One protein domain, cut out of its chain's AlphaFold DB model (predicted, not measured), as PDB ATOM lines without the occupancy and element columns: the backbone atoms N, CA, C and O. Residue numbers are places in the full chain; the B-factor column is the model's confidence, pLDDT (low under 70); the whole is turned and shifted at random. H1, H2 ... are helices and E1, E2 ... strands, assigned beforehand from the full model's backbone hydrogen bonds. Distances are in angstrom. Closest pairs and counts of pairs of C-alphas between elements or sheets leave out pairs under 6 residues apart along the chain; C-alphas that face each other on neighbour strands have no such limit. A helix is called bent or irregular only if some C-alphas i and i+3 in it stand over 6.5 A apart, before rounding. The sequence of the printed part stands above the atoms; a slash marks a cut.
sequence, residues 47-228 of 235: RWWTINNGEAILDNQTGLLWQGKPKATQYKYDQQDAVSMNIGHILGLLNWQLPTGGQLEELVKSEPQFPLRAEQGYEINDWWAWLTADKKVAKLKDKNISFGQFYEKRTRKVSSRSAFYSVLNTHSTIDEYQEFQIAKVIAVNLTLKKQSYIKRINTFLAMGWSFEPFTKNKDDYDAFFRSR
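This is residues 47 to 228 of the 235 residues of an uncharacterized protein of Acinetobacter sp. SwsAc4 (UniProt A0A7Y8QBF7). A small body of two separate antiparallel sheets continues at one end into a long two-stranded arm, the hairpin of E7 and E8, whose tip, residues 163 to 168, stands free. In the body, the sheet of E4, E5 and E6 lies at the arm's end with H2 packed over it and H1 grazing it, while the sheet of E3, E2, E1 and E9 lies at the other end, grazed by H3 and H4. The printed part has 182 residues, with four named helices and nine named strands in the order E1 E2 E3 H1 H2 E4 E5 E6 E7 E8 H3 E9 H4, a mixed class of helices and strands. The whole is loose, with a radius of gyration of the C-alphas of 22.5 A; the C-alphas span 91 by 33 by 25 A, and the arm makes much of that length.

E1 is residues 48 to 51, beginning at C-alpha 48 at (21.925, -4.733, 29.352). E2 is residues 56 to 59 and E3 residues 64 to 67. H1, residues 77 to 86, is 14.4 A long and irregular: C-alphas 78 and 81 are 7.8 A apart. H2, residues 101 to 109, is 12.2 A long. E4 is residues 129 to 131, E5 residues 137 to 141, 12.2 A long, and E6 residues 144 to 148, 13.3 A long. E7, residues 151 to 164, is 38.3 A long and ends at C-alpha 164 at (46.907, 44.440, -13.895). E8, residues 167 to 180, is 38.8 A long. H3, residues 197 to 207, is 15.5 A long, and E9 is residues 211 to 213. H4, residues 219 to 228, is 15.3 A long and ends at C-alpha 228 at (27.395, -21.438, 41.396).

The largest sheet runs E3, E2, E1, E9, with E3 and E9 as edge strands, and from edge to edge the strands' lines turn by 81 degrees. E1, E2 and E3 form a meander, each strand the antiparallel neighbour of the one before; N 51 and O 56 are 2.8 A apart, and N 57 and O 66 are 2.8 A apart, within hydrogen-bond range. E9 is antiparallel to E1, with N 50 and O 212 at 2.7 A. H3 only grazes this sheet with residues 200 to 205, and H4 only grazes it with residues 220 to 225. Residues 65 to 66 of E3 also pair, antiparallel, with residues 188 to 189. E4, E5 and E6 form a second meander, with N 130 and O 138 at 2.9 A and N 139 and O 146 at 2.8 A. H2 is on this sheet at a height of 8.8 A, over E5, and runs along the strands at 11 degrees to E5 on the local plane; the closest C-alphas of H2 and E5 are those of Gly 101 and Ala 138, 6.2 A apart. H1 only grazes the sheet with residues 77 to 83. E6 runs on into E7 at 47 degrees across a break of 2 residues. E7 and E8 form a hairpin, antiparallel, with N 152 and O 179 at 2.8 A and N 158 and O 173 at 3.0 A. In H2 and H3 every O i to N i+4 pair is within hydrogen-bond range; in H1 4 of 6 are, in H4 3 of 6.

The two C-alphas farthest apart, those of Tyr 165 and Ser 227, are 91.9 A apart. The printed part has no cut. The long links are H1 to H2, H2 to E4 and E8 to H3. Mean pLDDT of the printed part is 82.7; it is under 70 at residues 82, 84 to 85, 88, 160 to 172 and 216 to 228.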
ATOM      1  N   ARG A  47      18.415  -6.699  30.768       91.81
ATOM      2  CA  ARG A  47      18.481  -6.365  29.351       91.81
ATOM      3  C   ARG A  47      19.905  -6.039  28.930       91.81
ATOM      4  O   ARG A  47      20.354  -6.527  27.902       91.81
ATOM      5  N   TRP A  48      20.612  -5.242  29.717       93.69
ATOM      6  CA  TRP A  48      21.925  -4.733  29.352       93.69
ATOM      7  C   TRP A  48      23.028  -5.527  30.032       93.69
ATOM      8  O   TRP A  48      22.985  -5.740  31.242       93.69
ATOM      9  N   TRP A  49      24.023  -5.937  29.250       92.88
ATOM     10  CA  TRP A  49      25.200  -6.636  29.757       92.88
ATOM     11  C   TRP A  49      26.469  -5.995  29.223       92.88
ATOM     12  O   TRP A  49      26.628  -5.821  28.016       92.88
ATOM     13  N   THR A  50      27.379  -5.676  30.127       93.19
ATOM     14  CA  THR A  50      28.723  -5.192  29.845       93.19
ATOM     15  C   THR A  50      29.610  -6.386  29.520       93.19
ATOM     16  O   THR A  50      29.741  -7.296  30.333       93.19
ATOM     17  N   ILE A  51      30.225  -6.392  28.339       92.06
ATOM     18  CA  ILE A  51      31.080  -7.479  27.855       92.06
ATOM     19  C   ILE A  51      32.537  -7.020  27.856       92.06
ATOM     20  O   ILE A  51      32.839  -5.918  27.387       92.06
ATOM     21  N   ASN A  52      33.427  -7.873  28.367       91.06
ATOM     22  CA  ASN A  52      34.877  -7.689  28.395       91.06
ATOM     23  C   ASN A  52      35.288  -6.286  28.874       91.06
ATOM     24  O   ASN A  52      35.828  -5.480  28.119       91.06
ATOM     25  N   ASN A  53      34.963  -5.952  30.126       88.75
ATOM     26  CA  ASN A  53      35.301  -4.655  30.736       88.75
ATOM     27  C   ASN A  53      34.761  -3.439  29.945       88.75
ATOM     28  O   ASN A  53      35.415  -2.392  29.824       88.75
ATOM     29  N   GLY A  54      33.564  -3.596  29.371       90.81
ATOM     30  CA  GLY A  54      32.836  -2.546  28.660       90.81
ATOM     31  C   GLY A  54      33.353  -2.255  27.262       90.81
ATOM     32  O   GLY A  54      33.113  -1.172  26.739       90.81
ATOM     33  N   GLU A  55      34.074  -3.183  26.638       93.06
ATOM     34  CA  GLU A  55      34.412  -3.071  25.217       93.06
ATOM     35  C   GLU A  55      33.177  -3.206  24.320       93.06
ATOM     36  O   GLU A  55      33.065  -2.501  23.311       93.06
ATOM     37  N   ALA A  56      32.218  -4.044  24.716       95.19
ATOM     38  CA  ALA A  56      30.911  -4.132  24.080       95.19
ATOM     39  C   ALA A  56      29.780  -4.172  25.111       95.19
ATOM     40  O   ALA A  56      29.982  -4.502  26.278       95.19
ATOM     41  N   ILE A  57      28.577  -3.843  24.657       95.94
ATOM     42  CA  ILE A  57      27.344  -3.895  25.435       95.94
ATOM     43  C   ILE A  57      26.361  -4.779  24.678       95.94
ATOM     44  O   ILE A  57      25.997  -4.478  23.543       95.94
ATOM     45  N   LEU A  58      25.913  -5.868  25.290       95.56
ATOM     46  CA  LEU A  58      24.833  -6.683  24.744       95.56
ATOM     47  C   LEU A  58      23.482  -6.067  25.123       95.56
ATOM     48  O   LEU A  58      23.179  -5.895  26.303       95.56
ATOM     49  N   ASP A  59      22.646  -5.837  24.112       95.81
ATOM     50  CA  ASP A  59      21.196  -5.761  24.269       95.81
ATOM     51  C   ASP A  59      20.630  -7.182  24.260       95.81
ATOM     52  O   ASP A  59      20.521  -7.826  23.214       95.81
ATOM     53  N   ASN A  60      20.278  -7.714  25.420       92.56
ATOM     54  CA  ASN A  60      19.798  -9.080  25.532       92.56
ATOM     55  C   ASN A  60      18.386  -9.265  24.949       92.56
ATOM     56  O   ASN A  60      18.012 -10.381  24.576       92.56
ATOM     57  N   GLN A  61      17.612  -8.184  24.823       92.19
ATOM     58  CA  GLN A  61      16.284  -8.217  24.215       92.19
ATOM     59  C   GLN A  61      16.391  -8.378  22.697       92.19
ATOM     60  O   GLN A  61      15.762  -9.266  22.126       92.19
ATOM     61  N   THR A  62      17.231  -7.572  22.045       93.88
ATOM     62  CA  THR A  62      17.389  -7.613  20.580       93.88
ATOM     63  C   THR A  62      18.482  -8.580  20.117       93.88
ATOM     64  O   THR A  62      18.494  -9.002  18.964       93.88
ATOM     65  N   GLY A  63      19.402  -8.962  21.005       94.38
ATOM     66  CA  GLY A  63      20.604  -9.736  20.694       94.38
ATOM     67  C   GLY A  63      21.674  -8.952  19.934       94.38
ATOM     68  O   GLY A  63      22.569  -9.563  19.352       94.38
ATOM     69  N   LEU A  64      21.569  -7.625  19.881       96.25
ATOM     70  CA  LEU A  64      22.570  -6.763  19.263       96.25
ATOM     71  C   LEU A  64      23.729  -6.517  20.230       96.25
ATOM     72  O   LEU A  64      23.519  -6.273  21.416       96.25
ATOM     73  N   LEU A  65      24.951  -6.551  19.706       95.69
ATOM     74  CA  LEU A  65      26.134  -6.071  20.410       95.69
ATOM     75  C   LEU A  65      26.422  -4.641  19.969       95.69
ATOM     76  O   LEU A  65      26.549  -4.372  18.778       95.69
ATOM     77  N   TRP A  66      26.551  -3.742  20.927       96.50
ATOM     78  CA  TRP A  66      26.886  -2.341  20.726       96.50
ATOM     79  C   TRP A  66      28.320  -2.088  21.161       96.50
ATOM     80  O   TRP A  66      28.797  -2.683  22.127       96.50
ATOM     81  N   GLN A  67      29.022  -1.205  20.462       95.12
ATOM     82  CA  GLN A  67      30.355  -0.785  20.872       95.12
ATOM     83  C   GLN A  67      30.261  -0.032  22.205       95.12
ATOM     84  O   GLN A  67      29.591   0.994  22.292       95.12
ATOM     85  N   GLY A  68      30.950  -0.530  23.233       94.00
ATOM     86  CA  GLY A  68      30.906   0.054  24.575       94.00
ATOM     87  C   GLY A  68      31.774   1.303  24.727       94.00
ATOM     88  O   GLY A  68      31.485   2.163  25.551       94.00
ATOM     89  N   LYS A  69      32.808   1.445  23.887       91.75
ATOM     90  CA  LYS A  69      33.726   2.597  23.874       91.75
ATOM     91  C   LYS A  69      33.804   3.207  22.467       91.75
ATOM     92  O   LYS A  69      34.741   2.899  21.722       91.75
ATOM     93  N   PRO A  70      32.803   4.005  22.045       90.50
ATOM     94  CA  PRO A  70      32.841   4.708  20.763       90.50
ATOM     95  C   PRO A  70      34.051   5.644  20.682       90.50
ATOM     96  O   PRO A  70      34.377   6.337  21.646       90.50
ATOM     97  N   LYS A  71      34.720   5.687  19.524       85.06
ATOM     98  CA  LYS A  71      35.857   6.597  19.313       85.06
ATOM     99  C   LYS A  71      35.365   8.048  19.280       85.06
ATOM    100  O   LYS A  71      34.280   8.336  18.781       85.06
ATOM    101  N   ALA A  72      36.199   8.977  19.744       83.81
ATOM    102  CA  ALA A  72      35.902  10.410  19.681       83.81
ATOM    103  C   ALA A  72      36.004  10.996  18.258       83.81
ATOM    104  O   ALA A  72      35.611  12.142  18.053       83.81
ATOM    105  N   THR A  73      36.522  10.225  17.294       85.12
ATOM    106  CA  THR A  73      36.683  10.637  15.897       85.12
ATOM    107  C   THR A  73      35.353  11.069  15.290       85.12
ATOM    108  O   THR A  73      34.340  10.374  15.403       85.12
ATOM    109  N   GLN A  74      35.385  12.221  14.635       86.88
ATOM    110  CA  GLN A  74      34.242  12.844  13.990       86.88
ATOM    111  C   GLN A  74      34.377  12.734  12.478       86.88
ATOM    112  O   GLN A  74      35.479  12.813  11.935       86.88
ATOM    113  N   TYR A  75      33.243  12.579  11.813       84.50
ATOM    114  CA  TYR A  75      33.152  12.360  10.382       84.50
ATOM    115  C   TYR A  75      32.015  13.181   9.793       84.50
ATOM    116  O   TYR A  75      31.010  13.450  10.453       84.50
ATOM    117  N   LYS A  76      32.162  13.541   8.525       82.25
ATOM    118  CA  LYS A  76      31.074  14.071   7.702       82.25
ATOM    119  C   LYS A  76      30.264  12.907   7.114       82.25
ATOM    120  O   LYS A  76      30.764  11.785   7.018       82.25
ATOM    121  N   TYR A  77      29.006  13.143   6.734       73.31
ATOM    122  CA  TYR A  77      28.120  12.069   6.246       73.31
ATOM    123  C   TYR A  77      28.621  11.400   4.954       73.31
ATOM    124  O   TYR A  77      28.332  10.229   4.710       73.31
ATOM    125  N   ASP A  78      29.386  12.128   4.144       76.25
ATOM    126  CA  ASP A  78      29.997  11.670   2.896       76.25
ATOM    127  C   ASP A  78      31.279  10.846   3.119       76.25
ATOM    128  O   ASP A  78      31.756  10.188   2.201       76.25
ATOM    129  N   GLN A  79      31.798  10.795   4.351       78.38
ATOM    130  CA  GLN A  79      32.984  10.015   4.725       78.38
ATOM    131  C   GLN A  79      32.646   8.595   5.207       78.38
ATOM    132  O   GLN A  79      33.470   7.930   5.837       78.38
ATOM    133  N   GLN A  80      31.436   8.107   4.923       70.94
ATOM    134  CA  GLN A  80      30.947   6.823   5.428       70.94
ATOM    135  C   GLN A  80      31.807   5.623   4.989       70.94
ATOM    136  O   GLN A  80      31.979   4.672   5.753       70.94
ATOM    137  N   ASP A  81      32.379   5.666   3.786       71.12
ATOM    138  CA  ASP A  81      33.222   4.577   3.283       71.12
ATOM    139  C   ASP A  81      34.524   4.480   4.103       71.12
ATOM    140  O   ASP A  81      34.911   3.397   4.543       71.12
ATOM    141  N   ALA A  82      35.125   5.625   4.450       67.62
ATOM    142  CA  ALA A  82      36.278   5.697   5.349       67.62
ATOM    143  C   ALA A  82      35.924   5.281   6.787       67.62
ATOM    144  O   ALA A  82      36.738   4.684   7.489       67.62
ATOM    145  N   VAL A  83      34.704   5.572   7.238       72.88
ATOM    146  CA  VAL A  83      34.201   5.135   8.546       72.88
ATOM    147  C   VAL A  83      34.069   3.623   8.607       72.88
ATOM    148  O   VAL A  83      34.531   3.012   9.567       72.88
ATOM    149  N   SER A  84      33.464   3.021   7.585       69.38
ATOM    150  CA  SER A  84      33.204   1.581   7.548       69.38
ATOM    151  C   SER A  84      34.510   0.782   7.549       69.38
ATOM    152  O   SER A  84      34.586  -0.260   8.187       69.38
ATOM    153  N   MET A  85      35.567   1.323   6.933       62.22
ATOM    154  CA  MET A  85      36.926   0.769   6.998       62.22
ATOM    155  C   MET A  85      37.604   0.946   8.369       62.22
ATOM    156  O   MET A  85      38.508   0.189   8.710       62.22
ATOM    157  N   ASN A  86      37.182   1.931   9.169       71.81
ATOM    158  CA  ASN A  86      37.773   2.264  10.473       71.81
ATOM    159  C   ASN A  86      37.016   1.688  11.680       71.81
ATOM    160  O   ASN A  86      37.502   1.781  12.822       71.81
ATOM    161  N   ILE A  87      35.837   1.101  11.450       78.38
ATOM    162  CA  ILE A  87      35.152   0.258  12.427       78.38
ATOM    163  C   ILE A  87      35.992  -1.018  12.566       78.38
ATOM    164  O   ILE A  87      35.899  -1.955  11.783       78.38
ATOM    165  N   GLY A  88      36.910  -0.989  13.533       68.88
ATOM    166  CA  GLY A  88      37.868  -2.064  13.766       68.88
ATOM    167  C   GLY A  88      37.237  -3.337  14.337       68.88
ATOM    168  O   GLY A  88      36.036  -3.423  14.594       68.88
ATOM    169  N   HIS A  89      38.093  -4.323  14.594       78.75
ATOM    170  CA  HIS A  89      37.719  -5.612  15.169       78.75
ATOM    171  C   HIS A  89      37.531  -5.469  16.684       78.75
ATOM    172  O   HIS A  89      38.453  -5.697  17.465       78.75
ATOM    173  N   ILE A  90      36.342  -5.059  17.119       85.94
ATOM    174  CA  ILE A  90      36.014  -5.003  18.548       85.94
ATOM    175  C   ILE A  90      35.781  -6.442  19.032       85.94
ATOM    176  O   ILE A  90      35.031  -7.193  18.400       85.94
ATOM    177  N   LEU A  91      36.437  -6.837  20.128       85.00
ATOM    178  CA  LEU A  91      36.427  -8.208  20.663       85.00
ATOM    179  C   LEU A  91      36.911  -9.292  19.686       85.00
ATOM    180  O   LEU A  91      36.526 -10.452  19.806       85.00
ATOM    181  N   GLY A  92      37.703  -8.933  18.673       85.62
ATOM    182  CA  GLY A  92      38.101  -9.880  17.623       85.62
ATOM    183  C   GLY A  92      36.938 -10.363  16.743       85.62
ATOM    184  O   GLY A  92      37.130 -11.242  15.905       85.62
ATOM    185  N   LEU A  93      35.738  -9.790  16.897       88.06
ATOM    186  CA  LEU A  93      34.596 -10.080  16.041       88.06
ATOM    187  C   LEU A  93      34.713  -9.336  14.712       88.06
ATOM    188  O   LEU A  93      35.073  -8.159  14.660       88.06
ATOM    189  N   LEU A  94      34.325 -10.025  13.641       86.12
ATOM    190  CA  LEU A  94      34.136  -9.440  12.317       86.12
ATOM    191  C   LEU A  94      32.732  -8.831  12.187       86.12
ATOM    192  O   LEU A  94      31.838  -9.116  12.988       86.12
ATOM    193  N   ASN A  95      32.521  -8.047  11.127       87.31
ATOM    194  CA  ASN A  95      31.211  -7.519  10.715       87.31
ATOM    195  C   ASN A  95      30.565  -6.544  11.715       87.31
ATOM    196  O   ASN A  95      29.341  -6.495  11.858       87.31
ATOM    197  N   TRP A  96      31.385  -5.764  12.417       92.12
ATOM    198  CA  TRP A  96      30.902  -4.545  13.051       92.12
ATOM    199  C   TRP A  96      30.530  -3.533  11.971       92.12
ATOM    200  O   TRP A  96      31.287  -3.317  11.028       92.12
ATOM    201  N   GLN A  97      29.356  -2.928  12.099       92.56
ATOM    202  CA  GLN A  97      28.810  -2.029  11.087       92.56
ATOM    203  C   GLN A  97      28.164  -0.805  11.727       92.56
ATOM    204  O   GLN A  97      27.885  -0.786  12.927       92.56
ATOM    205  N   LEU A  98      27.898   0.215  10.914       92.75
ATOM    206  CA  LEU A  98      27.078   1.341  11.344       92.75
ATOM    207  C   LEU A  98      25.644   0.872  11.642       92.75
ATOM    208  O   LEU A  98      25.106   0.038  10.908       92.75
ATOM    209  N   PRO A  99      25.002   1.397  12.693       94.50
ATOM    210  CA  PRO A  99      23.604   1.118  12.966       94.50
ATOM    211  C   PRO A  99      22.703   1.831  11.958       94.50
ATOM    212  O   PRO A  99      23.045   2.872  11.394       94.50
ATOM    213  N   THR A 100      21.508   1.296  11.743       94.62
ATOM    214  CA  THR A 100      20.452   2.033  11.045       94.62
ATOM    215  C   THR A 100      19.860   3.106  11.959       94.62
ATOM    216  O   THR A 100      19.954   3.017  13.187       94.62
ATOM    217  N   GLY A 101      19.192   4.105  11.374       94.12
ATOM    218  CA  GLY A 101      18.470   5.109  12.160       94.12
ATOM    219  C   GLY A 101      17.440   4.487  13.111       94.12
ATOM    220  O   GLY A 101      17.406   4.836  14.285       94.12
ATOM    221  N   GLY A 102      16.694   3.478  12.643       95.00
ATOM    222  CA  GLY A 102      15.724   2.757  13.472       95.00
ATOM    223  C   GLY A 102      16.360   2.003  14.644       95.00
ATOM    224  O   GLY A 102      15.804   2.005  15.736       95.00
ATOM    225  N   GLN A 103      17.552   1.419  14.460       96.12
ATOM    226  CA  GLN A 103      18.278   0.790  15.568       96.12
ATOM    227  C   GLN A 103      18.690   1.816  16.629       96.12
ATOM    228  O   GLN A 103      18.570   1.527  17.813       96.12
ATOM    229  N   LEU A 104      19.166   3.001  16.226       95.94
ATOM    230  CA  LEU A 104      19.517   4.071  17.168       95.94
ATOM    231  C   LEU A 104      18.289   4.639  17.884       95.94
ATOM    232  O   LEU A 104      18.346   4.894  19.082       95.94
ATOM    233  N   GLU A 105      17.179   4.814  17.169       94.94
ATOM    234  CA  GLU A 105      15.921   5.276  17.750       94.94
ATOM    235  C   GLU A 105      15.386   4.302  18.802       94.94
ATOM    236  O   GLU A 105      15.075   4.716  19.918       94.94
ATOM    237  N   GLU A 106      15.321   3.010  18.469       94.31
ATOM    238  CA  GLU A 106      14.910   1.966  19.408       94.31
ATOM    239  C   GLU A 106      15.851   1.925  20.618       94.31
ATOM    240  O   GLU A 106      15.388   1.901  21.758       94.31
ATOM    241  N   LEU A 107      17.166   2.005  20.387       94.56
ATOM    242  CA  LEU A 107      18.182   1.990  21.438       94.56
ATOM    243  C   LEU A 107      17.923   3.069  22.495       94.56
ATOM    244  O   LEU A 107      17.867   2.755  23.684       94.56
ATOM    245  N   VAL A 108      17.735   4.323  22.072       93.62
ATOM    246  CA  VAL A 108      17.598   5.450  23.007       93.62
ATOM    247  C   VAL A 108      16.206   5.575  23.611       93.62
ATOM    248  O   VAL A 108      16.093   6.055  24.735       93.62
ATOM    249  N   LYS A 109      15.149   5.137  22.915       92.69
ATOM    250  CA  LYS A 109      13.767   5.204  23.426       92.69
ATOM    251  C   LYS A 109      13.412   4.075  24.385       92.69
ATOM    252  O   LYS A 109      12.462   4.206  25.150       92.69
ATOM    253  N   SER A 110      14.119   2.959  24.299       90.00
ATOM    254  CA  SER A 110      13.749   1.752  25.020       90.00
ATOM    255  C   SER A 110      14.129   1.781  26.507       90.00
ATOM    256  O   SER A 110      15.106   2.421  26.897       90.00
ATOM    257  N   GLU A 111      13.358   1.054  27.321       85.19
ATOM    258  CA  GLU A 111      13.590   0.893  28.760       85.19
ATOM    259  C   GLU A 111      13.985  -0.565  29.106       85.19
ATOM    260  O   GLU A 111      13.538  -1.496  28.424       85.19
ATOM    261  N   PRO A 112      14.833  -0.804  30.129       87.31
ATOM    262  CA  PRO A 112      15.612   0.203  30.859       87.31
ATOM    263  C   PRO A 112      16.568   0.967  29.928       87.31
ATOM    264  O   PRO A 112      16.930   0.453  28.869       87.31
ATOM    265  N   GLN A 113      16.966   2.182  30.301       90.50
ATOM    266  CA  GLN A 113      17.814   3.047  29.471       90.50
ATOM    267  C   GLN A 113      19.137   2.381  29.061       90.50
ATOM    268  O   GLN A 113      19.777   1.699  29.863       90.50
ATOM    269  N   PHE A 114      19.548   2.594  27.806       93.38
ATOM    270  CA  PHE A 114      20.817   2.097  27.272       93.38
ATOM    271  C   PHE A 114      22.011   2.581  28.123       93.38
ATOM    272  O   PHE A 114      22.053   3.762  28.458       93.38
ATOM    273  N   PRO A 115      23.014   1.732  28.428       93.00
ATOM    274  CA  PRO A 115      24.102   2.072  29.348       93.00
ATOM    275  C   PRO A 115      24.898   3.337  29.044       93.00
ATOM    276  O   PRO A 115      25.359   4.002  29.965       93.00
ATOM    277  N   LEU A 116      25.082   3.668  27.763       93.31
ATOM    278  CA  LEU A 116      25.810   4.874  27.361       93.31
ATOM    279  C   LEU A 116      24.885   6.080  27.170       93.31
ATOM    280  O   LEU A 116      25.344   7.113  26.703       93.31
ATOM    281  N   ARG A 117      23.584   5.967  27.438       92.12
ATOM    282  CA  ARG A 117      22.645   7.074  27.263       92.12
ATOM    283  C   ARG A 117      22.811   8.086  28.400       92.12
ATOM    284  O   ARG A 117      22.886   7.700  29.563       92.12
ATOM    285  N   ALA A 118      22.826   9.373  28.065       84.19
ATOM    286  CA  ALA A 118      22.817  10.444  29.054       84.19
ATOM    287  C   ALA A 118      21.512  10.422  29.870       84.19
ATOM    288  O   ALA A 118      20.430  10.235  29.310       84.19
ATOM    289  N   GLU A 119      21.596  10.660  31.185       76.38
ATOM    290  CA  GLU A 119      20.467  10.459  32.113       76.38
ATOM    291  C   GLU A 119      19.217  11.288  31.761       76.38
ATOM    292  O   GLU A 119      18.088  10.874  32.032       76.38
ATOM    293  N   GLN A 120      19.395  12.456  31.136       80.75
ATOM    294  CA  GLN A 120      18.315  13.417  30.891       80.75
ATOM    295  C   GLN A 120      17.840  13.484  29.429       80.75
ATOM    296  O   GLN A 120      16.772  14.047  29.169       80.75
ATOM    297  N   GLY A 121      18.550  12.862  28.479       88.31
ATOM    298  CA  GLY A 121      18.309  13.047  27.043       88.31
ATOM    299  C   GLY A 121      18.430  11.772  26.207       88.31
ATOM    300  O   GLY A 121      18.234  10.674  26.724       88.31
ATOM    301  N   TYR A 122      18.647  11.918  24.896       94.19
ATOM    302  CA  TYR A 122      18.874  10.799  23.957       94.19
ATOM    303  C   TYR A 122      20.318  10.741  23.460       94.19
ATOM    304  O   TYR A 122      20.663   9.887  22.646       94.19
ATOM    305  N   GLU A 123      21.169  11.621  23.970       94.31
ATOM    306  CA  GLU A 123      22.592  11.601  23.723       94.31
ATOM    307  C   GLU A 123      23.153  10.253  24.163       94.31
ATOM    308  O   GLU A 123      22.804   9.708  25.212       94.31
ATOM    309  N   ILE A 124      24.044   9.719  23.343       94.12
ATOM    310  CA  ILE A 124      24.817   8.526  23.660       94.12
ATOM    311  C   ILE A 124      26.228   9.028  23.935       94.12
ATOM    312  O   ILE A 124      26.719   9.864  23.186       94.12
ATOM    313  N   ASN A 125      26.887   8.555  24.988       92.75
ATOM    314  CA  ASN A 125      28.271   8.880  25.327       92.75
ATOM    315  C   ASN A 125      28.566  10.394  25.228       92.75
ATOM    316  O   ASN A 125      29.480  10.813  24.506       92.75
ATOM    317  N   ASP A 126      27.694  11.193  25.856       91.06
ATOM    318  CA  ASP A 126      27.704  12.662  25.868       91.06
ATOM    319  C   ASP A 126      27.779  13.308  24.473       91.06
ATOM    320  O   ASP A 126      28.397  14.354  24.256       91.06
ATOM    321  N   TRP A 127      27.169  12.658  23.479       92.75
ATOM    322  CA  TRP A 127      27.169  13.118  22.101       92.75
ATOM    323  C   TRP A 127      25.822  12.934  21.406       92.75
ATOM    324  O   TRP A 127      25.154  11.902  21.504       92.75
ATOM    325  N   TRP A 128      25.457  13.953  20.632       91.69
ATOM    326  CA  TRP A 128      24.125  14.108  20.064       91.69
ATOM    327  C   TRP A 128      24.034  13.766  18.571       91.69
ATOM    328  O   TRP A 128      22.928  13.733  18.054       91.69
ATOM    329  N   ALA A 129      25.134  13.527  17.846       92.38
ATOM    330  CA  ALA A 129      25.110  13.288  16.391       92.38
ATOM    331  C   ALA A 129      25.851  12.008  15.981       92.38
ATOM    332  O   ALA A 129      27.071  11.921  16.125       92.38
ATOM    333  N   TRP A 130      25.139  11.045  15.401       92.75
ATOM    334  CA  TRP A 130      25.672   9.718  15.076       92.75
ATOM    335  C   TRP A 130      25.477   9.367  13.606       92.75
ATOM    336  O   TRP A 130      24.397   9.578  13.065       92.75
ATOM    337  N   LEU A 131      26.504   8.820  12.957       91.94
ATOM    338  CA  LEU A 131      26.370   8.319  11.588       91.94
ATOM    339  C   LEU A 131      25.530   7.047  11.540       91.94
ATOM    340  O   LEU A 131      25.687   6.148  12.368       91.94
ATOM    341  N   THR A 132      24.682   6.961  10.521       91.69
ATOM    342  CA  THR A 132      23.847   5.794  10.246       91.69
ATOM    343  C   THR A 132      24.313   5.061   8.992       91.69
ATOM    344  O   THR A 132      25.033   5.602   8.150       91.69
ATOM    345  N   ALA A 133      23.890   3.806   8.847       90.69
ATOM    346  CA  ALA A 133      24.205   2.959   7.698       90.69
ATOM    347  C   ALA A 133      23.688   3.508   6.350       90.69
ATOM    348  O   ALA A 133      24.222   3.148   5.307       90.69
ATOM    349  N   ASP A 134      22.706   4.413   6.345       87.81
ATOM    350  CA  ASP A 134      22.080   4.979   5.142       87.81
ATOM    351  C   ASP A 134      22.651   6.349   4.716       87.81
ATOM    352  O   ASP A 134      21.943   7.137   4.092       87.81
ATOM    353  N   LYS A 135      23.924   6.644   5.034       84.94
ATOM    354  CA  LYS A 135      24.606   7.920   4.700       84.94
ATOM    355  C   LYS A 135      23.884   9.155   5.250       84.94
ATOM    356  O   LYS A 135      23.867  10.220   4.624       84.94
ATOM    357  N   LYS A 136      23.288   9.009   6.432       88.88
ATOM    358  CA  LYS A 136      22.642  10.086   7.184       88.88
ATOM    359  C   LYS A 136      23.281  10.235   8.558       88.88
ATOM    360  O   LYS A 136      24.133   9.454   8.984       88.88
ATOM    361  N   VAL A 137      22.855  11.284   9.241       90.88
ATOM    362  CA  VAL A 137      23.141  11.538  10.644       90.88
ATOM    363  C   VAL A 137      21.841  11.380  11.422       90.88
ATOM    364  O   VAL A 137      20.796  11.890  11.019       90.88
ATOM    365  N   ALA A 138      21.915  10.682  12.545       93.25
ATOM    366  CA  ALA A 138      20.911  10.672  13.590       93.25
ATOM    367  C   ALA A 138      21.278  11.737  14.626       93.25
ATOM    368  O   ALA A 138      22.308  11.623  15.296       93.25
ATOM    369  N   LYS A 139      20.451  12.774  14.760       93.81
ATOM    370  CA  LYS A 139      20.553  13.730  15.864       93.81
ATOM    371  C   LYS A 139      19.674  13.263  17.006       93.81
ATOM    372  O   LYS A 139      18.470  13.141  16.814       93.81
ATOM    373  N   LEU A 140      20.277  13.034  18.159       93.31
ATOM    374  CA  LEU A 140      19.680  12.512  19.377       93.31
ATOM    375  C   LEU A 140      19.946  13.534  20.491       93.31
ATOM    376  O   LEU A 140      20.906  13.390  21.242       93.31
ATOM    377  N   LYS A 141      19.164  14.618  20.533       89.81
ATOM    378  CA  LYS A 141      19.402  15.750  21.445       89.81
ATOM    379  C   LYS A 141      18.160  16.078  22.253       89.81
ATOM    380  O   LYS A 141      17.107  16.249  21.648       89.81
ATOM    381  N   ASP A 142      18.268  16.210  23.575       86.19
ATOM    382  CA  ASP A 142      17.166  16.670  24.445       86.19
ATOM    383  C   ASP A 142      15.834  15.925  24.193       86.19
ATOM    384  O   ASP A 142      14.760  16.522  24.133       86.19
ATOM    385  N   LYS A 143      15.898  14.603  23.983       87.88
ATOM    386  CA  LYS A 143      14.758  13.731  23.614       87.88
ATOM    387  C   LYS A 143      14.141  13.972  22.225       87.88
ATOM    388  O   LYS A 143      13.132  13.359  21.882       87.88
ATOM    389  N   ASN A 144      14.763  14.796  21.394       89.50
ATOM    390  CA  ASN A 144      14.415  14.955  19.990       89.50
ATOM    391  C   ASN A 144      15.275  14.036  19.124       89.50
ATOM    392  O   ASN A 144      16.492  13.938  19.307       89.50
ATOM    393  N   ILE A 145      14.627  13.384  18.158       93.44
ATOM    394  CA  ILE A 145      15.281  12.534  17.164       93.44
ATOM    395  C   ILE A 145      15.018  13.114  15.783       93.44
ATOM    396  O   ILE A 145      13.871  13.360  15.418       93.44
ATOM    397  N   SER A 146      16.073  13.318  15.002       93.50
ATOM    398  CA  SER A 146      15.937  13.645  13.581       93.50
ATOM    399  C   SER A 146      16.975  12.908  12.750       93.50
ATOM    400  O   SER A 146      18.110  12.709  13.182       93.50
ATOM    401  N   PHE A 147      16.574  12.511  11.546       92.69
ATOM    402  CA  PHE A 147      17.414  11.789  10.601       92.69
ATOM    403  C   PHE A 147      17.530  12.583   9.315       92.69
ATOM    404  O   PHE A 147      16.524  13.009   8.749       92.69
ATOM    405  N   GLY A 148      18.749  12.760   8.828       89.38
ATOM    406  CA  GLY A 148      18.957  13.485   7.588       89.38
ATOM    407  C   GLY A 148      20.417  13.740   7.288       89.38
ATOM    408  O   GLY A 148      21.315  13.349   8.033       89.38
ATOM    409  N   GLN A 149      20.639  14.415   6.171       87.00
ATOM    410  CA  GLN A 149      21.902  15.075   5.891       87.00
ATOM    411  C   GLN A 149      21.743  16.519   6.347       87.00
ATOM    412  O   GLN A 149      20.788  17.192   5.957       87.00
ATOM    413  N   PHE A 150      22.627  16.965   7.232       83.56
ATOM    414  CA  PHE A 150      22.527  18.285   7.837       83.56
ATOM    415  C   PHE A 150      23.719  19.143   7.452       83.56
ATOM    416  O   PHE A 150      24.860  18.675   7.401       83.56
ATOM    417  N   TYR A 151      23.424  20.418   7.231       79.81
ATOM    418  CA  TYR A 151      24.344  21.405   6.695       79.81
ATOM    419  C   TYR A 151      24.243  22.664   7.553       79.81
ATOM    420  O   TYR A 151      23.139  23.096   7.891       79.81
ATOM    421  N   GLU A 152      25.378  23.258   7.893       73.25
ATOM    422  CA  GLU A 152      25.441  24.612   8.430       73.25
ATOM    423  C   GLU A 152      25.850  25.566   7.317       73.25
ATOM    424  O   GLU A 152      26.859  25.363   6.640       73.25
ATOM    425  N   LYS A 153      25.059  26.622   7.122       78.12
ATOM    426  CA  LYS A 153      25.434  27.702   6.216       78.12
ATOM    427  C   LYS A 153      26.538  28.515   6.884       78.12
ATOM    428  O   LYS A 153      26.346  29.024   7.986       78.12
ATOM    429  N   ARG A 154      27.685  28.635   6.222       80.12
ATOM    430  CA  ARG A 154      28.823  29.420   6.701       80.12
ATOM    431  C   ARG A 154      29.289  30.394   5.641       80.12
ATOM    432  O   ARG A 154      29.040  30.220   4.452       80.12
ATOM    433  N   THR A 155      29.970  31.432   6.097       80.75
ATOM    434  CA  THR A 155      30.587  32.431   5.235       80.75
ATOM    435  C   THR A 155      32.091  32.409   5.437       80.75
ATOM    436  O   THR A 155      32.587  32.153   6.536       80.75
ATOM    437  N   ARG A 156      32.844  32.646   4.364       80.44
ATOM    438  CA  ARG A 156      34.286  32.888   4.446       80.44
ATOM    439  C   ARG A 156      34.645  34.130   3.652       80.44
ATOM    440  O   ARG A 156      34.082  34.391   2.593       80.44
ATOM    441  N   LYS A 157      35.608  34.883   4.174       82.62
ATOM    442  CA  LYS A 157      36.197  36.017   3.472       82.62
ATOM    443  C   LYS A 157      37.242  35.475   2.505       82.62
ATOM    444  O   LYS A 157      38.206  34.850   2.946       82.62
ATOM    445  N   VAL A 158      37.043  35.689   1.211       76.62
ATOM    446  CA  VAL A 158      38.004  35.291   0.180       76.62
ATOM    447  C   VAL A 158      38.643  36.553  -0.373       76.62
ATOM    448  O   VAL A 158      37.960  37.457  -0.851       76.62
ATOM    449  N   SER A 159      39.965  36.642  -0.255       77.00
ATOM    450  CA  SER A 159      40.753  37.718  -0.845       77.00
ATOM    451  C   SER A 159      41.382  37.224  -2.141       77.00
ATOM    452  O   SER A 159      42.215  36.319  -2.140       77.00
ATOM    453  N   SER A 160      40.995  37.836  -3.256       68.38
ATOM    454  CA  SER A 160      41.654  37.624  -4.539       68.38
ATOM    455  C   SER A 160      42.623  38.777  -4.803       68.38
ATOM    456  O   SER A 160      42.325  39.953  -4.571       68.38
ATOM    457  N   ARG A 161      43.833  38.429  -5.247       58.97
ATOM    458  CA  ARG A 161      44.815  39.389  -5.758       58.97
ATOM    459  C   ARG A 161      44.786  39.312  -7.273       58.97
ATOM    460  O   ARG A 161      45.140  38.278  -7.833       58.97
ATOM    461  N   SER A 162      44.385  40.395  -7.925       56.81
ATOM    462  CA  SER A 162      44.573  40.572  -9.362       56.81
ATOM    463  C   SER A 162      45.705  41.571  -9.596       56.81
ATOM    464  O   SER A 162      45.800  42.599  -8.924       56.81
ATOM    465  N   ALA A 163      46.599  41.237 -10.526       49.75
ATOM    466  CA  ALA A 163      47.674  42.112 -10.968       49.75
ATOM    467  C   ALA A 163      47.374  42.540 -12.406       49.75
ATOM    468  O   ALA A 163      47.487  41.740 -13.330       49.75
ATOM    469  N   PHE A 164      46.985  43.799 -12.586       51.56
ATOM    470  CA  PHE A 164      46.907  44.440 -13.895       51.56
ATOM    471  C   PHE A 164      47.758  45.705 -13.838       51.56
ATOM    472  O   PHE A 164      47.610  46.495 -12.910       51.56
ATOM    473  N   TYR A 165      48.685  45.843 -14.794       47.00
ATOM    474  CA  TYR A 165      49.564  47.001 -14.994       47.00
ATOM    475  C   TYR A 165      50.005  47.703 -13.694       47.00
ATOM    476  O   TYR A 165      49.475  48.741 -13.313       47.00
ATOM    477  N   SER A 166      51.012  47.143 -13.016       55.44
ATOM    478  CA  SER A 166      51.738  47.759 -11.882       55.44
ATOM    479  C   SER A 166      50.935  48.174 -10.632       55.44
ATOM    480  O   SER A 166      51.537  48.672  -9.685       55.44
ATOM    481  N   VAL A 167      49.624  47.914 -10.559       53.44
ATOM    482  CA  VAL A 167      48.793  48.197  -9.377       53.44
ATOM    483  C   VAL A 167      48.282  46.889  -8.766       53.44
ATOM    484  O   VAL A 167      47.638  46.079  -9.432       53.44
ATOM    485  N   LEU A 168      48.574  46.678  -7.479       52.09
ATOM    486  CA  LEU A 168      48.031  45.570  -6.688       52.09
ATOM    487  C   LEU A 168      46.716  46.013  -6.047       52.09
ATOM    488  O   LEU A 168      46.728  46.748  -5.063       52.09
ATOM    489  N   ASN A 169      45.590  45.524  -6.563       55.16
ATOM    490  CA  ASN A 169      44.292  45.704  -5.918       55.16
ATOM    491  C   ASN A 169      43.887  44.418  -5.193       55.16
ATOM    492  O   ASN A 169      43.787  43.344  -5.787       55.16
ATOM    493  N   THR A 170      43.635  44.528  -3.890       58.69
ATOM    494  CA  THR A 170      43.020  43.459  -3.096       58.69
ATOM    495  C   THR A 170      41.516  43.663  -3.060       58.69
ATOM    496  O   THR A 170      41.041  44.608  -2.432       58.69
ATOM    497  N   HIS A 171      40.769  42.771  -3.706       59.69
ATOM    498  CA  HIS A 171      39.320  42.682  -3.547       59.69
ATOM    499  C   HIS A 171      38.983  41.576  -2.547       59.69
ATOM    500  O   HIS A 171      39.591  40.505  -2.546       59.69
ATOM    501  N   SER A 172      38.022  41.854  -1.669       63.44
ATOM    502  CA  SER A 172      37.516  40.899  -0.689       63.44
ATOM    503  C   SER A 172      36.048  40.631  -0.973       63.44
ATOM    504  O   SER A 172      35.237  41.548  -0.861       63.44
ATOM    505  N   THR A 173      35.698  39.381  -1.254       74.81
ATOM    506  CA  THR A 173      34.306  38.929  -1.370       74.81
ATOM    507  C   THR A 173      33.933  38.053  -0.175       74.81
ATOM    508  O   THR A 173      34.798  37.478   0.497       74.81
ATOM    509  N   ILE A 174      32.639  38.012   0.146       78.94
ATOM    510  CA  ILE A 174      32.082  37.076   1.124       78.94
ATOM    511  C   ILE A 174      31.461  35.939   0.323       78.94
ATOM    512  O   ILE A 174      30.475  36.155  -0.377       78.94
ATOM    513  N   ASP A 175      32.030  34.745   0.452       80.19
ATOM    514  CA  ASP A 175      31.494  33.543  -0.177       80.19
ATOM    515  C   ASP A 175      30.681  32.757   0.853       80.19
ATOM    516  O   ASP A 175      31.166  32.466   1.955       80.19
ATOM    517  N   GLU A 176      29.455  32.389   0.490       81.25
ATOM    518  CA  GLU A 176      28.621  31.477   1.271       81.25
ATOM    519  C   GLU A 176      28.893  30.027   0.851       81.25
ATOM    520  O   GLU A 176      28.926  29.709  -0.337       81.25
ATOM    521  N   TYR A 177      29.068  29.125   1.815       76.62
ATOM    522  CA  TYR A 177      29.220  27.691   1.568       76.62
ATOM    523  C   TYR A 177      28.469  26.869   2.619       76.62
ATOM    524  O   TYR A 177      28.101  27.359   3.687       76.62
ATOM    525  N   GLN A 178      28.217  25.602   2.300       75.25
ATOM    526  CA  GLN A 178      27.603  24.646   3.217       75.25
ATOM    527  C   GLN A 178      28.697  23.799   3.869       75.25
ATOM    528  O   GLN A 178      29.471  23.141   3.175       75.25
ATOM    529  N   GLU A 179      28.768  23.807   5.198       74.62
ATOM    530  CA  GLU A 179      29.625  22.903   5.959       74.62
ATOM    531  C   GLU A 179      28.794  21.732   6.494       74.62
ATOM    532  O   GLU A 179      27.780  21.923   7.168       74.62
ATOM    533  N   PHE A 180      29.200  20.502   6.168       71.69
ATOM    534  CA  PHE A 180      28.523  19.298   6.650       71.69
ATOM    535  C   PHE A 180      28.658  19.171   8.160       71.69
ATOM    536  O   PHE A 180      29.755  19.314   8.706       71.69
ATOM    537  N   GLN A 181      27.551  18.849   8.829       74.94
ATOM    538  CA  GLN A 181      27.604  18.585  10.256       74.94
ATOM    539  C   GLN A 181      28.405  17.318  10.552       74.94
ATOM    540  O   GLN A 181      28.273  16.288   9.888       74.94
ATOM    541  N   ILE A 182      29.241  17.434  11.576       84.06
ATOM    542  CA  ILE A 182      30.117  16.378  12.068       84.06
ATOM    543  C   ILE A 182      29.349  15.418  12.980       84.06
ATOM    544  O   ILE A 182      28.626  15.828  13.888       84.06
ATOM    545  N   ALA A 183      29.534  14.123  12.757       88.44
ATOM    546  CA  ALA A 183      28.920  13.052  13.523       88.44
ATOM    547  C   ALA A 183      29.976  12.052  14.009       88.44
ATOM    548  O   ALA A 183      31.009  11.849  13.369       88.44
ATOM    549  N   LYS A 184      29.723  11.428  15.162       91.75
ATOM    550  CA  LYS A 184      30.539  10.327  15.689       91.75
ATOM    551  C   LYS A 184      30.023   8.987  15.175       91.75
ATOM    552  O   LYS A 184      28.956   8.887  14.564       91.75
ATOM    553  N   VAL A 185      30.798   7.944  15.444       91.12
ATOM    554  CA  VAL A 185      30.523   6.576  15.007       91.12
ATOM    555  C   VAL A 185      30.426   5.663  16.213       91.12
ATOM    556  O   VAL A 185      31.352   5.589  17.020       91.12
ATOM    557  N   ILE A 186      29.304   4.959  16.305       93.00
ATOM    558  CA  ILE A 186      29.120   3.807  17.178       93.00
ATOM    559  C   ILE A 186      28.858   2.611  16.278       93.00
ATOM    560  O   ILE A 186      28.114   2.723  15.305       93.00
ATOM    561  N   ALA A 187      29.493   1.485  16.573       94.19
ATOM    562  CA  ALA A 187      29.293   0.268  15.809       94.19
ATOM    563  C   ALA A 187      28.279  -0.662  16.483       94.19
ATOM    564  O   ALA A 187      28.161  -0.711  17.712       94.19
ATOM    565  N   VAL A 188      27.581  -1.438  15.658       95.44
ATOM    566  CA  VAL A 188      26.688  -2.520  16.067       95.44
ATOM    567  C   VAL A 188      27.109  -3.822  15.391       95.44
ATOM    568  O   VAL A 188      27.560  -3.827  14.246       95.44
ATOM    569  N   ASN A 189      26.951  -4.942  16.088       94.94
ATOM    570  CA  ASN A 189      27.230  -6.277  15.582       94.94
ATOM    571  C   ASN A 189      26.018  -7.197  15.797       94.94
ATOM    572  O   ASN A 189      25.385  -7.208  16.856       94.94
ATOM    573  N   LEU A 190      25.669  -7.955  14.756       94.75
ATOM    574  CA  LEU A 190      24.446  -8.761  14.693       94.75
ATOM    575  C   LEU A 190      24.687 -10.253  14.969       94.75
ATOM    576  O   LEU A 190      23.734 -11.033  14.929       94.75
ATOM    577  N   THR A 191      25.924 -10.660  15.269       92.50
ATOM    578  CA  THR A 191      26.333 -12.070  15.438       92.50
ATOM    579  C   THR A 191      25.442 -12.839  16.422       92.50
ATOM    580  O   THR A 191      25.176 -14.030  16.235       92.50
ATOM    581  N   LEU A 192      24.926 -12.156  17.449       92.31
ATOM    582  CA  LEU A 192      24.110 -12.751  18.512       92.31
ATOM    583  C   LEU A 192      22.591 -12.559  18.329       92.31
ATOM    584  O   LEU A 192      21.812 -13.173  19.067       92.31
ATOM    585  N   LYS A 193      22.149 -11.780  17.325       91.94
ATOM    586  CA  LYS A 193      20.752 -11.321  17.157       91.94
ATOM    587  C   LYS A 193      19.748 -12.476  17.137       91.94
ATOM    588  O   LYS A 193      18.709 -12.421  17.782       91.94
ATOM    589  N   LYS A 194      20.087 -13.559  16.434       91.06
ATOM    590  CA  LYS A 194      19.224 -14.743  16.243       91.06
ATOM    591  C   LYS A 194      19.555 -15.912  17.177       91.06
ATOM    592  O   LYS A 194      19.006 -16.998  17.023       91.06
ATOM    593  N   GLN A 195      20.496 -15.731  18.099       92.31
ATOM    594  CA  GLN A 195      20.912 -16.798  19.002       92.31
ATOM    595  C   GLN A 195      19.980 -16.890  20.211       92.31
ATOM    596  O   GLN A 195      19.529 -15.870  20.730       92.31
ATOM    597  N   SER A 196      19.740 -18.114  20.687       92.06
ATOM    598  CA  SER A 196      19.098 -18.341  21.982       92.06
ATOM    599  C   SER A 196      19.993 -17.847  23.123       92.06
ATOM    600  O   SER A 196      21.215 -17.782  22.980       92.06
ATOM    601  N   TYR A 197      19.400 -17.545  24.280       89.38
ATOM    602  CA  TYR A 197      20.142 -17.086  25.461       89.38
ATOM    603  C   TYR A 197      21.288 -18.027  25.842       89.38
ATOM    604  O   TYR A 197      22.412 -17.571  26.034       89.38
ATOM    605  N   ILE A 198      21.037 -19.339  25.857       85.94
ATOM    606  CA  ILE A 198      22.068 -20.331  26.182       85.94
ATOM    607  C   ILE A 198      23.220 -20.315  25.168       85.94
ATOM    608  O   ILE A 198      24.383 -20.405  25.548       85.94
ATOM    609  N   LYS A 199      22.923 -20.114  23.878       90.38
ATOM    610  CA  LYS A 199      23.951 -20.031  22.836       90.38
ATOM    611  C   LYS A 199      24.794 -18.758  22.966       90.38
ATOM    612  O   LYS A 199      26.004 -18.827  22.766       90.38
ATOM    613  N   ARG A 200      24.194 -17.632  23.370       90.44
ATOM    614  CA  ARG A 200      24.930 -16.390  23.676       90.44
ATOM    615  C   ARG A 200      25.869 -16.578  24.869       90.44
ATOM    616  O   ARG A 200      27.054 -16.297  24.741       90.44
ATOM    617  N   ILE A 201      25.363 -17.132  25.975       85.69
ATOM    618  CA  ILE A 201      26.162 -17.430  27.179       85.69
ATOM    619  C   ILE A 201      27.335 -18.349  26.824       85.69
ATOM    620  O   ILE A 201      28.482 -18.041  27.134       85.69
ATOM    621  N   ASN A 202      27.070 -19.440  26.102       84.88
ATOM    622  CA  ASN A 202      28.118 -20.358  25.662       84.88
ATOM    623  C   ASN A 202      29.137 -19.681  24.738       84.88
ATOM    624  O   ASN A 202      30.317 -20.000  24.821       84.88
ATOM    625  N   THR A 203      28.710 -18.734  23.895       88.12
ATOM    626  CA  THR A 203      29.628 -17.940  23.064       88.12
ATOM    627  C   THR A 203      30.561 -17.101  23.934       88.12
ATOM    628  O   THR A 203      31.763 -17.107  23.697       88.12
ATOM    629  N   PHE A 204      30.049 -16.435  24.973       85.56
ATOM    630  CA  PHE A 204      30.880 -15.650  25.892       85.56
ATOM    631  C   PHE A 204      31.901 -16.515  26.625       85.56
ATOM    632  O   PHE A 204      33.085 -16.186  26.640       85.56
ATOM    633  N   LEU A 205      31.459 -17.662  27.146       83.31
ATOM    634  CA  LEU A 205      32.335 -18.619  27.820       83.31
ATOM    635  C   LEU A 205      33.399 -19.195  26.876       83.31
ATOM    636  O   LEU A 205      34.552 -19.322  27.273       83.31
ATOM    637  N   ALA A 206      33.033 -19.526  25.634       85.31
ATOM    638  CA  ALA A 206      33.960 -20.069  24.643       85.31
ATOM    639  C   ALA A 206      34.997 -19.037  24.175       85.31
ATOM    640  O   ALA A 206      36.146 -19.396  23.938       85.31
ATOM    641  N   MET A 207      34.600 -17.767  24.065       84.94
ATOM    642  CA  MET A 207      35.496 -16.664  23.700       84.94
ATOM    643  C   MET A 207      36.328 -16.148  24.884       84.94
ATOM    644  O   MET A 207      37.202 -15.307  24.692       84.94
ATOM    645  N   GLY A 208      36.052 -16.616  26.106       85.88
ATOM    646  CA  GLY A 208      36.710 -16.136  27.321       85.88
ATOM    647  C   GLY A 208      36.346 -14.695  27.693       85.88
ATOM    648  O   GLY A 208      37.095 -14.047  28.419       85.88
ATOM    649  N   TRP A 209      35.221 -14.169  27.200       87.69
ATOM    650  CA  TRP A 209      34.780 -12.817  27.544       87.69
ATOM    651  C   TRP A 209      34.103 -12.799  28.910       87.69
ATOM    652  O   TRP A 209      33.221 -13.615  29.187       87.69
ATOM    653  N   SER A 210      34.450 -11.810  29.736       85.62
ATOM    654  CA  SER A 210      33.628 -11.475  30.897       85.62
ATOM    655  C   SER A 210      32.293 -10.889  30.435       85.62
ATOM    656  O   SER A 210      32.219 -10.213  29.407       85.62
ATOM    657  N   PHE A 211      31.222 -11.163  31.175       85.62
ATOM    658  CA  PHE A 211      29.914 -10.567  30.932       85.62
ATOM    659  C   PHE A 211      29.232 -10.288  32.267       85.62
ATOM    660  O   PHE A 211      28.961 -11.199  33.040       85.62
ATOM    661  N   GLU A 212      28.955  -9.019  32.529       86.56
ATOM    662  CA  GLU A 212      28.372  -8.545  33.783       86.56
ATOM    663  C   GLU A 212      27.075  -7.800  33.464       86.56
ATOM    664  O   GLU A 212      27.012  -7.096  32.453       86.56
ATOM    665  N   PRO A 213      26.012  -7.939  34.265       86.38
ATOM    666  CA  PRO A 213      24.799  -7.189  34.045       86.38
ATOM    667  C   PRO A 213      25.106  -5.715  34.285       86.38
ATOM    668  O   PRO A 213      25.791  -5.341  35.237       86.38
ATOM    669  N   PHE A 214      24.590  -4.858  33.415       82.25
ATOM    670  CA  PHE A 214      24.678  -3.427  33.627       82.25
ATOM    671  C   PHE A 214      23.595  -3.030  34.633       82.25
ATOM    672  O   PHE A 214      22.453  -2.740  34.277       82.25
ATOM    673  N   THR A 215      23.948  -3.086  35.914       70.62
ATOM    674  CA  THR A 215      23.102  -2.655  37.026       70.62
ATOM    675  C   THR A 215      23.776  -1.501  37.756       70.62
ATOM    676  O   THR A 215      24.995  -1.470  37.912       70.62
ATOM    677  N   LYS A 216      22.978  -0.552  38.263       55.91
ATOM    678  CA  LYS A 216      23.481   0.450  39.218       55.91
ATOM    679  C   LYS A 216      23.798  -0.174  40.598       55.91
ATOM    680  O   LYS A 216      24.510   0.444  41.375       55.91
ATOM    681  N   ASN A 217      23.321  -1.399  40.876       54.19
ATOM    682  CA  ASN A 217      23.554  -2.159  42.116       54.19
ATOM    683  C   ASN A 217      24.330  -3.456  41.834       54.19
ATOM    684  O   ASN A 217      23.786  -4.396  41.252       54.19
ATOM    685  N   LYS A 218      25.604  -3.489  42.235       54.19
ATOM    686  CA  LYS A 218      26.571  -4.557  41.922       54.19
ATOM    687  C   LYS A 218      26.425  -5.806  42.812       54.19
ATOM    688  O   LYS A 218      26.847  -6.890  42.417       54.19
ATOM    689  N   ASP A 219      25.773  -5.671  43.966       56.28
ATOM    690  CA  ASP A 219      25.749  -6.692  45.025       56.28
ATOM    691  C   ASP A 219      24.973  -7.973  44.655       56.28
ATOM    692  O   ASP A 219      25.367  -9.073  45.046       56.28
ATOM    693  N   ASP A 220      23.931  -7.872  43.822       54.69
ATOM    694  CA  ASP A 220      23.143  -9.032  43.368       54.69
ATOM    695  C   ASP A 220      23.915  -9.951  42.400       54.69
ATOM    696  O   ASP A 220      23.623 -11.146  42.286       54.69
ATOM    697  N   TYR A 221      24.905  -9.411  41.680       58.06
ATOM    698  CA  TYR A 221      25.678 -10.156  40.684       58.06
ATOM    699  C   TYR A 221      26.740 -11.052  41.327       58.06
ATOM    700  O   TYR A 221      26.836 -12.242  41.007       58.06
ATOM    701  N   ASP A 222      27.496 -10.498  42.277       55.69
ATOM    702  CA  ASP A 222      28.569 -11.209  42.972       55.69
ATOM    703  C   ASP A 222      28.027 -12.407  43.766       55.69
ATOM    704  O   ASP A 222      28.646 -13.474  43.775       55.69
ATOM    705  N   ALA A 223      26.836 -12.288  44.360       54.25
ATOM    706  CA  ALA A 223      26.180 -13.383  45.076       54.25
ATOM    707  C   ALA A 223      25.762 -14.548  44.151       54.25
ATOM    708  O   ALA A 223      25.887 -15.722  44.521       54.25
ATOM    709  N   PHE A 224      25.302 -14.258  42.928       57.59
ATOM    710  CA  PHE A 224      24.875 -15.285  41.970       57.59
ATOM    711  C   PHE A 224      26.059 -16.056  41.369       57.59
ATOM    712  O   PHE A 224      26.033 -17.288  41.325       57.59
ATOM    713  N   PHE A 225      27.123 -15.367  40.943       57.47
ATOM    714  CA  PHE A 225      28.274 -16.029  40.313       57.47
ATOM    715  C   PHE A 225      29.181 -16.752  41.316       57.47
ATOM    716  O   PHE A 225      29.637 -17.862  41.027       57.47
ATOM    717  N   ARG A 226      29.395 -16.193  42.519       50.75
ATOM    718  CA  ARG A 226      30.209 -16.847  43.564       50.75
ATOM    719  C   ARG A 226      29.561 -18.118  44.115       50.75
ATOM    720  O   ARG A 226      30.275 -19.039  44.492       50.75
ATOM    721  N   SER A 227      28.229 -18.203  44.133       46.75
ATOM    722  CA  SER A 227      27.521 -19.373  44.672       46.75
ATOM    723  C   SER A 227      27.443 -20.568  43.713       46.75
ATOM    724  O   SER A 227      27.166 -21.676  44.169       46.75
ATOM    725  N   ARG A 228      27.677 -20.387  42.400       54.34
ATOM    726  CA  ARG A 228      27.395 -21.438  41.396       54.34
ATOM    727  C   ARG A 228      28.516 -21.783  40.410       54.34
ATOM    728  O   ARG A 228      28.319 -22.668  39.582       54.34
TER     729      ARG A 228